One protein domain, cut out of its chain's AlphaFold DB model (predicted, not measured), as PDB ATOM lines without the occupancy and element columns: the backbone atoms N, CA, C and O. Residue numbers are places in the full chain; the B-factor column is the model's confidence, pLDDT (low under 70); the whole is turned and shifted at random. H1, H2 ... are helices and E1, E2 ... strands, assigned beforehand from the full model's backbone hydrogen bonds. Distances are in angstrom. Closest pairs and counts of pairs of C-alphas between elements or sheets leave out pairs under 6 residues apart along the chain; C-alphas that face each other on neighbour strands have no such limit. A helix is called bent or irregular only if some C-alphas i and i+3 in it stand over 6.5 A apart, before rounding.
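This is residues 3 to 67 of the 68 residues of an uncharacterized protein of Gemmataceae bacterium (UniProt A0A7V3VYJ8). Picture a wide, open arc of chain around an empty middle: a small hairpin of two strands, E1 and E2, then a long bare stretch, residues 12 to 34, leading to one straight helix, H1, and from its far end a second bare stretch, residues 50 to 60, curving round to the short helix H2. H1 and H2 pack neither on each other nor on the hairpin; residues 13 to 24 and 26 to 67 stand free. The printed part has 65 residues, with two named strands and two named helices in the order E1, E2, H1, H2, and the sheet E1 - E2 is antiparallel. The class is mixed, helices and strands, with 27 residues, under half of those printed, in named elements. The whole is extended, with a radius of gyration of the C-alphas of 17.9 A, and elongated, spanning 51 by 29 by 21 A.

Begin with E1, residues 3 to 5, and go through a tight link of 2 residues to E2, residues 8 to 11. The two form a hairpin of antiparallel neighbours, with 147 degrees between their directions. Look at C-alphas 4 and 9, which face each other at 4.6 A; N 3 and O 10 are within hydrogen-bond range at 2.8 A, and so are N 8 and O 5 at 2.9 A. A long link of 23 residues then takes you to H1, residues 35 to 49, which is apart from E1. Another long link, of 11 residues, leads to H2, residues 61 to 65, which is apart from E1, E2 and H1. In H1 and H2 every O i to N i+4 pair is within hydrogen-bond range.

Find C-alpha 3 at (170.595, 129.409, 124.063), where E1 begins; it runs 6.3 A from Thr 3 to Glu 5. E2 runs 9.6 A from Val 8 to Pro 11. Find C-alpha 35 at (167.132, 139.176, 143.549); from there H1 runs 21.2 A to Gln 49, whose C-alpha is at (161.143, 121.270, 153.092). H2 runs 6.7 A from Arg 61 to C-alpha 65 at (153.984, 129.791, 129.753). Neither helix is bent.

The two C-alphas farthest apart are those of Pro 18 and His 50, 51.3 A. The C-alphas of Thr 3 and Cys 67, the first and last printed residues, are 22.9 A apart. The printed part has no cut. Read the B-factor column for the model's confidence: the mean pLDDT of the printed part is 75.5, residues 30 to 34, 51 and 53 to 67 are under 70, and the mean of H2 is 57.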
ATOM      1  N   THR A   3     170.898 130.573 123.226       87.81
ATOM      2  CA  THR A   3     170.595 129.409 124.063       87.81
ATOM      3  C   THR A   3     171.396 128.209 123.572       87.81
ATOM      4  O   THR A   3     171.677 128.090 122.381       87.81
ATOM      5  N   ILE A   4     171.784 127.309 124.474       85.94
ATOM      6  CA  ILE A   4     172.367 126.019 124.090       85.94
ATOM      7  C   ILE A   4     171.260 124.965 124.114       85.94
ATOM      8  O   ILE A   4     170.690 124.694 125.169       85.94
ATOM      9  N   GLU A   5     170.990 124.339 122.969       84.69
ATOM     10  CA  GLU A   5     170.019 123.249 122.834       84.69
ATOM     11  C   GLU A   5     170.683 122.047 122.157       84.69
ATOM     12  O   GLU A   5     171.232 122.168 121.063       84.69
ATOM     13  N   GLY A   6     170.679 120.881 122.813       83.75
ATOM     14  CA  GLY A   6     171.289 119.665 122.254       83.75
ATOM     15  C   GLY A   6     172.788 119.795 121.939       83.75
ATOM     16  O   GLY A   6     173.283 119.124 121.041       83.75
ATOM     17  N   GLY A   7     173.504 120.687 122.636       86.00
ATOM     18  CA  GLY A   7     174.920 120.978 122.378       86.00
ATOM     19  C   GLY A   7     175.176 121.977 121.244       86.00
ATOM     20  O   GLY A   7     176.331 122.282 120.959       86.00
ATOM     21  N   VAL A   8     174.124 122.522 120.624       87.38
ATOM     22  CA  VAL A   8     174.222 123.543 119.576       87.38
ATOM     23  C   VAL A   8     173.911 124.914 120.165       87.38
ATOM     24  O   VAL A   8     172.885 125.101 120.820       87.38
ATOM     25  N   LEU A   9     174.791 125.888 119.918       87.06
ATOM     26  CA  LEU A   9     174.530 127.292 120.225       87.06
ATOM     27  C   LEU A   9     173.522 127.847 119.214       87.06
ATOM     28  O   LEU A   9     173.827 127.942 118.026       87.06
ATOM     29  N   LYS A  10     172.344 128.234 119.692       89.12
ATOM     30  CA  LYS A  10     171.280 128.868 118.916       89.12
ATOM     31  C   LYS A  10     171.176 130.345 119.300       89.12
ATOM     32  O   LYS A  10     170.711 130.648 120.398       89.12
ATOM     33  N   PRO A  11     171.631 131.267 118.444       88.00
ATOM     34  CA  PRO A  11     171.397 132.694 118.630       88.00
ATOM     35  C   PRO A  11     169.898 133.009 118.557       88.00
ATOM     36  O   PRO A  11     169.208 132.463 117.698       88.00
ATOM     37  N   ASP A  12     169.400 133.921 119.393       86.38
ATOM     38  CA  ASP A  12     167.984 134.333 119.326       86.38
ATOM     39  C   ASP A  12     167.675 135.125 118.042       86.38
ATOM     40  O   ASP A  12     166.531 135.209 117.606       86.38
ATOM     41  N   ALA A  13     168.707 135.722 117.444       86.38
ATOM     42  CA  ALA A  13     168.641 136.441 116.183       86.38
ATOM     43  C   ALA A  13     169.696 135.900 115.220       86.38
ATOM     44  O   ALA A  13     170.804 135.555 115.634       86.38
ATOM     45  N   ALA A  14     169.369 135.873 113.928       85.12
ATOM     46  CA  ALA A  14     170.319 135.486 112.896       85.12
ATOM     47  C   ALA A  14     171.560 136.388 112.953       85.12
ATOM     48  O   ALA A  14     171.459 137.616 112.930       85.12
ATOM     49  N   LEU A  15     172.736 135.769 113.036       85.00
ATOM     50  CA  LEU A  15     173.990 136.502 112.993       85.00
ATOM     51  C   LEU A  15     174.340 136.808 111.529       85.00
ATOM     52  O   LEU A  15     174.235 135.910 110.693       85.00
ATOM     53  N   PRO A  16     174.788 138.031 111.194       88.88
ATOM     54  CA  PRO A  16     175.136 138.417 109.829       88.88
ATOM     55  C   PRO A  16     176.531 137.897 109.444       88.88
ATOM     56  O   PRO A  16     177.394 138.654 109.001       88.88
ATOM     57  N   PHE A  17     176.777 136.607 109.660       87.50
ATOM     58  CA  PHE A  17     178.036 135.947 109.343       87.50
ATOM     59  C   PHE A  17     177.794 134.804 108.359       87.50
ATOM     60  O   PHE A  17     176.746 134.162 108.421       87.50
ATOM     61  N   PRO A  18     178.762 134.516 107.477       89.75
ATOM     62  CA  PRO A  18     178.729 133.308 106.668       89.75
ATOM     63  C   PRO A  18     178.674 132.044 107.532       89.75
ATOM     64  O   PRO A  18     179.148 132.029 108.677       89.75
ATOM     65  N   ASP A  19     178.178 130.959 106.944       86.69
ATOM     66  CA  ASP A  19     178.231 129.643 107.571       86.69
ATOM     67  C   ASP A  19     179.672 129.270 107.958       86.69
ATOM     68  O   ASP A  19     180.643 129.661 107.306       86.69
ATOM     69  N   HIS A  20     179.813 128.512 109.049       85.50
ATOM     70  CA  HIS A  20     181.106 128.078 109.602       85.50
ATOM     71  C   HIS A  20     182.057 129.209 110.043       85.50
ATOM     72  O   HIS A  20     183.267 129.000 110.171       85.50
ATOM     73  N   THR A  21     181.529 130.396 110.349       88.81
ATOM     74  CA  THR A  21     182.328 131.482 110.931       88.81
ATOM     75  C   THR A  21     182.748 131.156 112.366       88.81
ATOM     76  O   THR A  21     181.929 130.819 113.222       88.81
ATOM     77  N   ARG A  22     184.047 131.287 112.658       90.31
ATOM     78  CA  ARG A  22     184.577 131.134 114.018       90.31
ATOM     79  C   ARG A  22     184.206 132.355 114.858       90.31
ATOM     80  O   ARG A  22     184.570 133.474 114.513       90.31
ATOM     81  N   VAL A  23     183.547 132.123 115.989       87.44
ATOM     82  CA  VAL A  23     183.133 133.172 116.932       87.44
ATOM     83  C   VAL A  23     183.782 132.967 118.298       87.44
ATOM     84  O   VAL A  23     184.112 131.842 118.679       87.44
ATOM     85  N   LYS A  24     183.971 134.057 119.047       89.00
ATOM     86  CA  LYS A  24     184.370 134.017 120.458       89.00
ATOM     87  C   LYS A  24     183.126 134.216 121.312       89.00
ATOM     88  O   LYS A  24     182.405 135.190 121.119       89.00
ATOM     89  N   LEU A  25     182.895 133.303 122.247       86.25
ATOM     90  CA  LEU A  25     181.772 133.379 123.170       86.25
ATOM     91  C   LEU A  25     182.246 133.973 124.498       86.25
ATOM     92  O   LEU A  25     183.238 133.510 125.062       86.25
ATOM     93  N   THR A  26     181.541 134.991 124.979       87.25
ATOM     94  CA  THR A  26     181.747 135.561 126.313       87.25
ATOM     95  C   THR A  26     180.553 135.169 127.166       87.25
ATOM     96  O   THR A  26     179.418 135.483 126.815       87.25
ATOM     97  N   ILE A  27     180.805 134.447 128.257       84.25
ATOM     98  CA  ILE A  27     179.783 134.138 129.255       84.25
ATOM     99  C   ILE A  27     179.900 135.204 130.330       84.25
ATOM    100  O   ILE A  27     180.880 135.225 131.074       84.25
ATOM    101  N   GLU A  28     178.920 136.095 130.384       80.69
ATOM    102  CA  GLU A  28     178.841 137.083 131.450       80.69
ATOM    103  C   GLU A  28     178.199 136.425 132.674       80.69
ATOM    104  O   GLU A  28     177.080 135.907 132.583       80.69
ATOM    105  N   PRO A  29     178.905 136.368 133.815       76.12
ATOM    106  CA  PRO A  29     178.299 135.898 135.043       76.12
ATOM    107  C   PRO A  29     177.215 136.893 135.453       76.12
ATOM    108  O   PRO A  29     177.436 138.100 135.481       76.12
ATOM    109  N   VAL A  30     176.036 136.380 135.784       69.94
ATOM    110  CA  VAL A  30     175.006 137.199 136.418       69.94
ATOM    111  C   VAL A  30     175.482 137.517 137.833       69.94
ATOM    112  O   VAL A  30     175.899 136.599 138.546       69.94
ATOM    113  N   ASP A  31     175.424 138.794 138.219       67.44
ATOM    114  CA  ASP A  31     175.829 139.255 139.548       67.44
ATOM    115  C   ASP A  31     175.249 138.365 140.652       67.44
ATOM    116  O   ASP A  31     174.074 137.978 140.635       67.44
ATOM    117  N   SER A  32     176.085 138.029 141.636       61.69
ATOM    118  CA  SER A  32     175.718 137.140 142.743       61.69
ATOM    119  C   SER A  32     174.556 137.673 143.587       61.69
ATOM    120  O   SER A  32     173.861 136.882 144.227       61.69
ATOM    121  N   GLU A  33     174.321 138.987 143.548       62.25
ATOM    122  CA  GLU A  33     173.219 139.687 144.214       62.25
ATOM    123  C   GLU A  33     172.004 139.891 143.296       62.25
ATOM    124  O   GLU A  33     171.295 140.889 143.376       62.25
ATOM    125  N   ASN A  34     171.732 138.941 142.402       68.00
ATOM    126  CA  ASN A  34     170.504 138.977 141.621       68.00
ATOM    127  C   ASN A  34     169.298 138.583 142.510       68.00
ATOM    128  O   ASN A  34     169.240 137.438 142.985       68.00
ATOM    129  N   PRO A  35     168.304 139.469 142.720       73.56
ATOM    130  CA  PRO A  35     167.132 139.176 143.549       73.56
ATOM    131  C   PRO A  35     166.334 137.973 143.029       73.56
ATOM    132  O   PRO A  35     165.802 137.199 143.825       73.56
ATOM    133  N   SER A  36     166.327 137.733 141.715       73.44
ATOM    134  CA  SER A  36     165.716 136.548 141.105       73.44
ATOM    135  C   SER A  36     166.473 135.265 141.455       73.44
ATOM    136  O   SER A  36     165.853 134.227 141.681       73.44
ATOM    137  N   LEU A  37     167.807 135.316 141.572       72.81
ATOM    138  CA  LEU A  37     168.608 134.174 142.033       72.81
ATOM    139  C   LEU A  37     168.325 133.866 143.511       72.81
ATOM    140  O   LEU A  37     168.221 132.695 143.885       72.81
ATOM    141  N   ALA A  38     168.189 134.899 144.347       76.88
ATOM    142  CA  ALA A  38     167.830 134.754 145.754       76.88
ATOM    143  C   ALA A  38     166.418 134.164 145.917       76.88
ATOM    144  O   ALA A  38     166.251 133.175 146.634       76.88
ATOM    145  N   ALA A  39     165.434 134.688 145.179       80.50
ATOM    146  CA  ALA A  39     164.068 134.166 145.148       80.50
ATOM    147  C   ALA A  39     164.025 132.704 144.673       80.50
ATOM    148  O   ALA A  39     163.376 131.865 145.297       80.50
ATOM    149  N   TRP A  40     164.789 132.360 143.630       80.12
ATOM    150  CA  TRP A  40     164.893 130.987 143.133       80.12
ATOM    151  C   TRP A  40     165.520 130.029 144.150       80.12
ATOM    152  O   TRP A  40     165.058 128.899 144.322       80.12
ATOM    153  N   LYS A  41     166.577 130.455 144.855       82.56
ATOM    154  CA  LYS A  41     167.186 129.662 145.936       82.56
ATOM    155  C   LYS A  41     166.197 129.437 147.080       82.56
ATOM    156  O   LYS A  41     166.076 128.303 147.535       82.56
ATOM    157  N   HIS A  42     165.473 130.479 147.488       83.62
ATOM    158  CA  HIS A  42     164.452 130.391 148.531       83.62
ATOM    159  C   HIS A  42     163.315 129.439 148.138       83.62
ATOM    160  O   HIS A  42     162.945 128.569 148.920       83.62
ATOM    161  N   LEU A  43     162.814 129.535 146.901       81.50
ATOM    162  CA  LEU A  43     161.777 128.639 146.386       81.50
ATOM    163  C   LEU A  43     162.233 127.174 146.387       81.50
ATOM    164  O   LEU A  43     161.501 126.302 146.847       81.50
ATOM    165  N   LYS A  44     163.456 126.895 145.919       84.75
ATOM    166  CA  LYS A  44     164.014 125.533 145.938       84.75
ATOM    167  C   LYS A  44     164.116 124.964 147.351       84.75
ATOM    168  O   LYS A  44     163.806 123.791 147.546       84.75
ATOM    169  N   GLU A  45     164.545 125.772 148.318       85.69
ATOM    170  CA  GLU A  45     164.623 125.341 149.716       85.69
ATOM    171  C   GLU A  45     163.228 125.087 150.297       85.69
ATOM    172  O   GLU A  45     163.002 124.071 150.952       85.69
ATOM    173  N   HIS A  46     162.259 125.944 149.975       80.69
ATOM    174  CA  HIS A  46     160.879 125.766 150.406       80.69
ATOM    175  C   HIS A  46     160.260 124.471 149.857       80.69
ATOM    176  O   HIS A  46     159.672 123.708 150.618       80.69
ATOM    177  N   ILE A  47     160.473 124.160 148.572       81.94
ATOM    178  CA  ILE A  47     160.023 122.901 147.947       81.94
ATOM    179  C   ILE A  47     160.716 121.685 148.577       81.94
ATOM    180  O   ILE A  47     160.104 120.630 148.729       81.94
ATOM    181  N   ARG A  48     161.994 121.807 148.955       77.75
ATOM    182  CA  ARG A  48     162.729 120.727 149.629       77.75
ATOM    183  C   ARG A  48     162.125 120.397 150.997       77.75
ATOM    184  O   ARG A  48     162.057 119.224 151.357       77.75
ATOM    185  N   GLN A  49     161.721 121.417 151.752       83.62
ATOM    186  CA  GLN A  49     161.143 121.270 153.092       83.62
ATOM    187  C   GLN A  49     159.658 120.896 153.057       83.62
ATOM    188  O   GLN A  49     159.187 120.147 153.911       83.62
ATOM    189  N   HIS A  50     158.939 121.366 152.039       77.12
ATOM    190  CA  HIS A  50     157.532 121.076 151.795       77.12
ATOM    191  C   HIS A  50     157.369 120.526 150.377       77.12
ATOM    192  O   HIS A  50     157.019 121.276 149.459       77.12
ATOM    193  N   PRO A  51     157.634 119.220 150.175       69.81
ATOM    194  CA  PRO A  51     157.480 118.596 148.874       69.81
ATOM    195  C   PRO A  51     156.056 118.814 148.386       69.81
ATOM    196  O   PRO A  51     155.096 118.432 149.059       69.81
ATOM    197  N   ILE A  52     155.909 119.433 147.219       70.88
ATOM    198  CA  ILE A  52     154.587 119.662 146.653       70.88
ATOM    199  C   ILE A  52     154.079 118.320 146.122       70.88
ATOM    200  O   ILE A  52     154.441 117.873 145.031       70.88
ATOM    201  N   VAL A  53     153.279 117.639 146.940       61.50
ATOM    202  CA  VAL A  53     152.659 116.360 146.594       61.50
ATOM    203  C   VAL A  53     151.737 116.592 145.395       61.50
ATOM    204  O   VAL A  53     150.786 117.359 145.483       61.50
ATOM    205  N   GLY A  54     152.049 115.959 144.260       59.22
ATOM    206  CA  GLY A  54     151.289 116.087 143.007       59.22
ATOM    207  C   GLY A  54     151.937 116.955 141.921       59.22
ATOM    208  O   GLY A  54     151.527 116.858 140.770       59.22
ATOM    209  N   LEU A  55     152.992 117.723 142.229       54.31
ATOM    210  CA  LEU A  55     153.716 118.559 141.251       54.31
ATOM    211  C   LEU A  55     154.929 117.850 140.621       54.31
ATOM    212  O   LEU A  55     155.683 118.444 139.863       54.31
ATOM    213  N   ALA A  56     155.102 116.553 140.895       51.09
ATOM    214  CA  ALA A  56     156.073 115.691 140.215       51.09
ATOM    215  C   ALA A  56     155.622 115.287 138.791       51.09
ATOM    216  O   ALA A  56     156.082 114.281 138.250       51.09
ATOM    217  N   GLY A  57     154.705 116.044 138.185       58.09
ATOM    218  CA  GLY A  57     154.488 116.009 136.747       58.09
ATOM    219  C   GLY A  57     155.655 116.712 136.060       58.09
ATOM    220  O   GLY A  57     156.089 117.778 136.492       58.09
ATOM    221  N   LYS A  58     156.205 116.113 135.003       55.47
ATOM    222  CA  LYS A  58     157.097 116.849 134.106       55.47
ATOM    223  C   LYS A  58     156.248 117.903 133.402       55.47
ATOM    224  O   LYS A  58     155.577 117.560 132.440       55.47
ATOM    225  N   PHE A  59     156.277 119.137 133.890       55.16
ATOM    226  CA  PHE A  59     155.708 120.254 133.153       55.16
ATOM    227  C   PHE A  59     156.587 120.507 131.931       55.16
ATOM    228  O   PHE A  59     157.804 120.699 132.036       55.16
ATOM    229  N   SER A  60     155.972 120.422 130.764       56.06
ATOM    230  CA  SER A  60     156.513 120.920 129.511       56.06
ATOM    231  C   SER A  60     156.662 122.445 129.578       56.06
ATOM    232  O   SER A  60     156.083 123.123 130.431       56.06
ATOM    233  N   ARG A  61     157.514 123.002 128.715       53.22
ATOM    234  CA  ARG A  61     157.817 124.441 128.721       53.22
ATOM    235  C   ARG A  61     156.574 125.264 128.377       53.22
ATOM    236  O   ARG A  61     156.429 126.375 128.871       53.22
ATOM    237  N   GLU A  62     155.709 124.699 127.552       63.44
ATOM    238  CA  GLU A  62     154.446 125.257 127.091       63.44
ATOM    239  C   GLU A  62     153.462 125.413 128.261       63.44
ATOM    240  O   GLU A  62     152.923 126.495 128.461       63.44
ATOM    241  N   GLU A  63     153.343 124.394 129.120       56.12
ATOM    242  CA  GLU A  63     152.474 124.426 130.311       56.12
ATOM    243  C   GLU A  63     152.885 125.494 131.336       56.12
ATOM    244  O   GLU A  63     152.056 125.981 132.098       56.12
ATOM    245  N   LEU A  64     154.165 125.872 131.367       57.72
ATOM    246  CA  LEU A  64     154.659 126.924 132.259       57.72
ATOM    247  C   LEU A  64     154.428 128.340 131.712       57.72
ATOM    248  O   LEU A  64     154.468 129.286 132.493       57.72
ATOM    249  N   TYR A  65     154.212 128.494 130.403       55.22
ATOM    250  CA  TYR A  65     153.984 129.791 129.753       55.22
ATOM    251  C   TYR A  65     152.501 130.186 129.684       55.22
ATOM    252  O   TYR A  65     152.210 131.353 129.454       55.22
ATOM    253  N   GLU A  66     151.571 129.247 129.880       47.34
ATOM    254  CA  GLU A  66     150.122 129.503 129.795       47.34
ATOM    255  C   GLU A  66     149.477 129.956 131.120       47.34
ATOM    256  O   GLU A  66     148.302 130.314 131.138       47.34
ATOM    257  N   CYS A  67     150.227 129.980 132.226       44.72
ATOM    258  CA  CYS A  67     149.780 130.574 133.491       44.72
ATOM    259  C   CYS A  67     150.116 132.078 133.536       44.72
ATOM    260  O   CYS A  67     150.993 132.485 134.299       44.72
TER     261      CYS A  67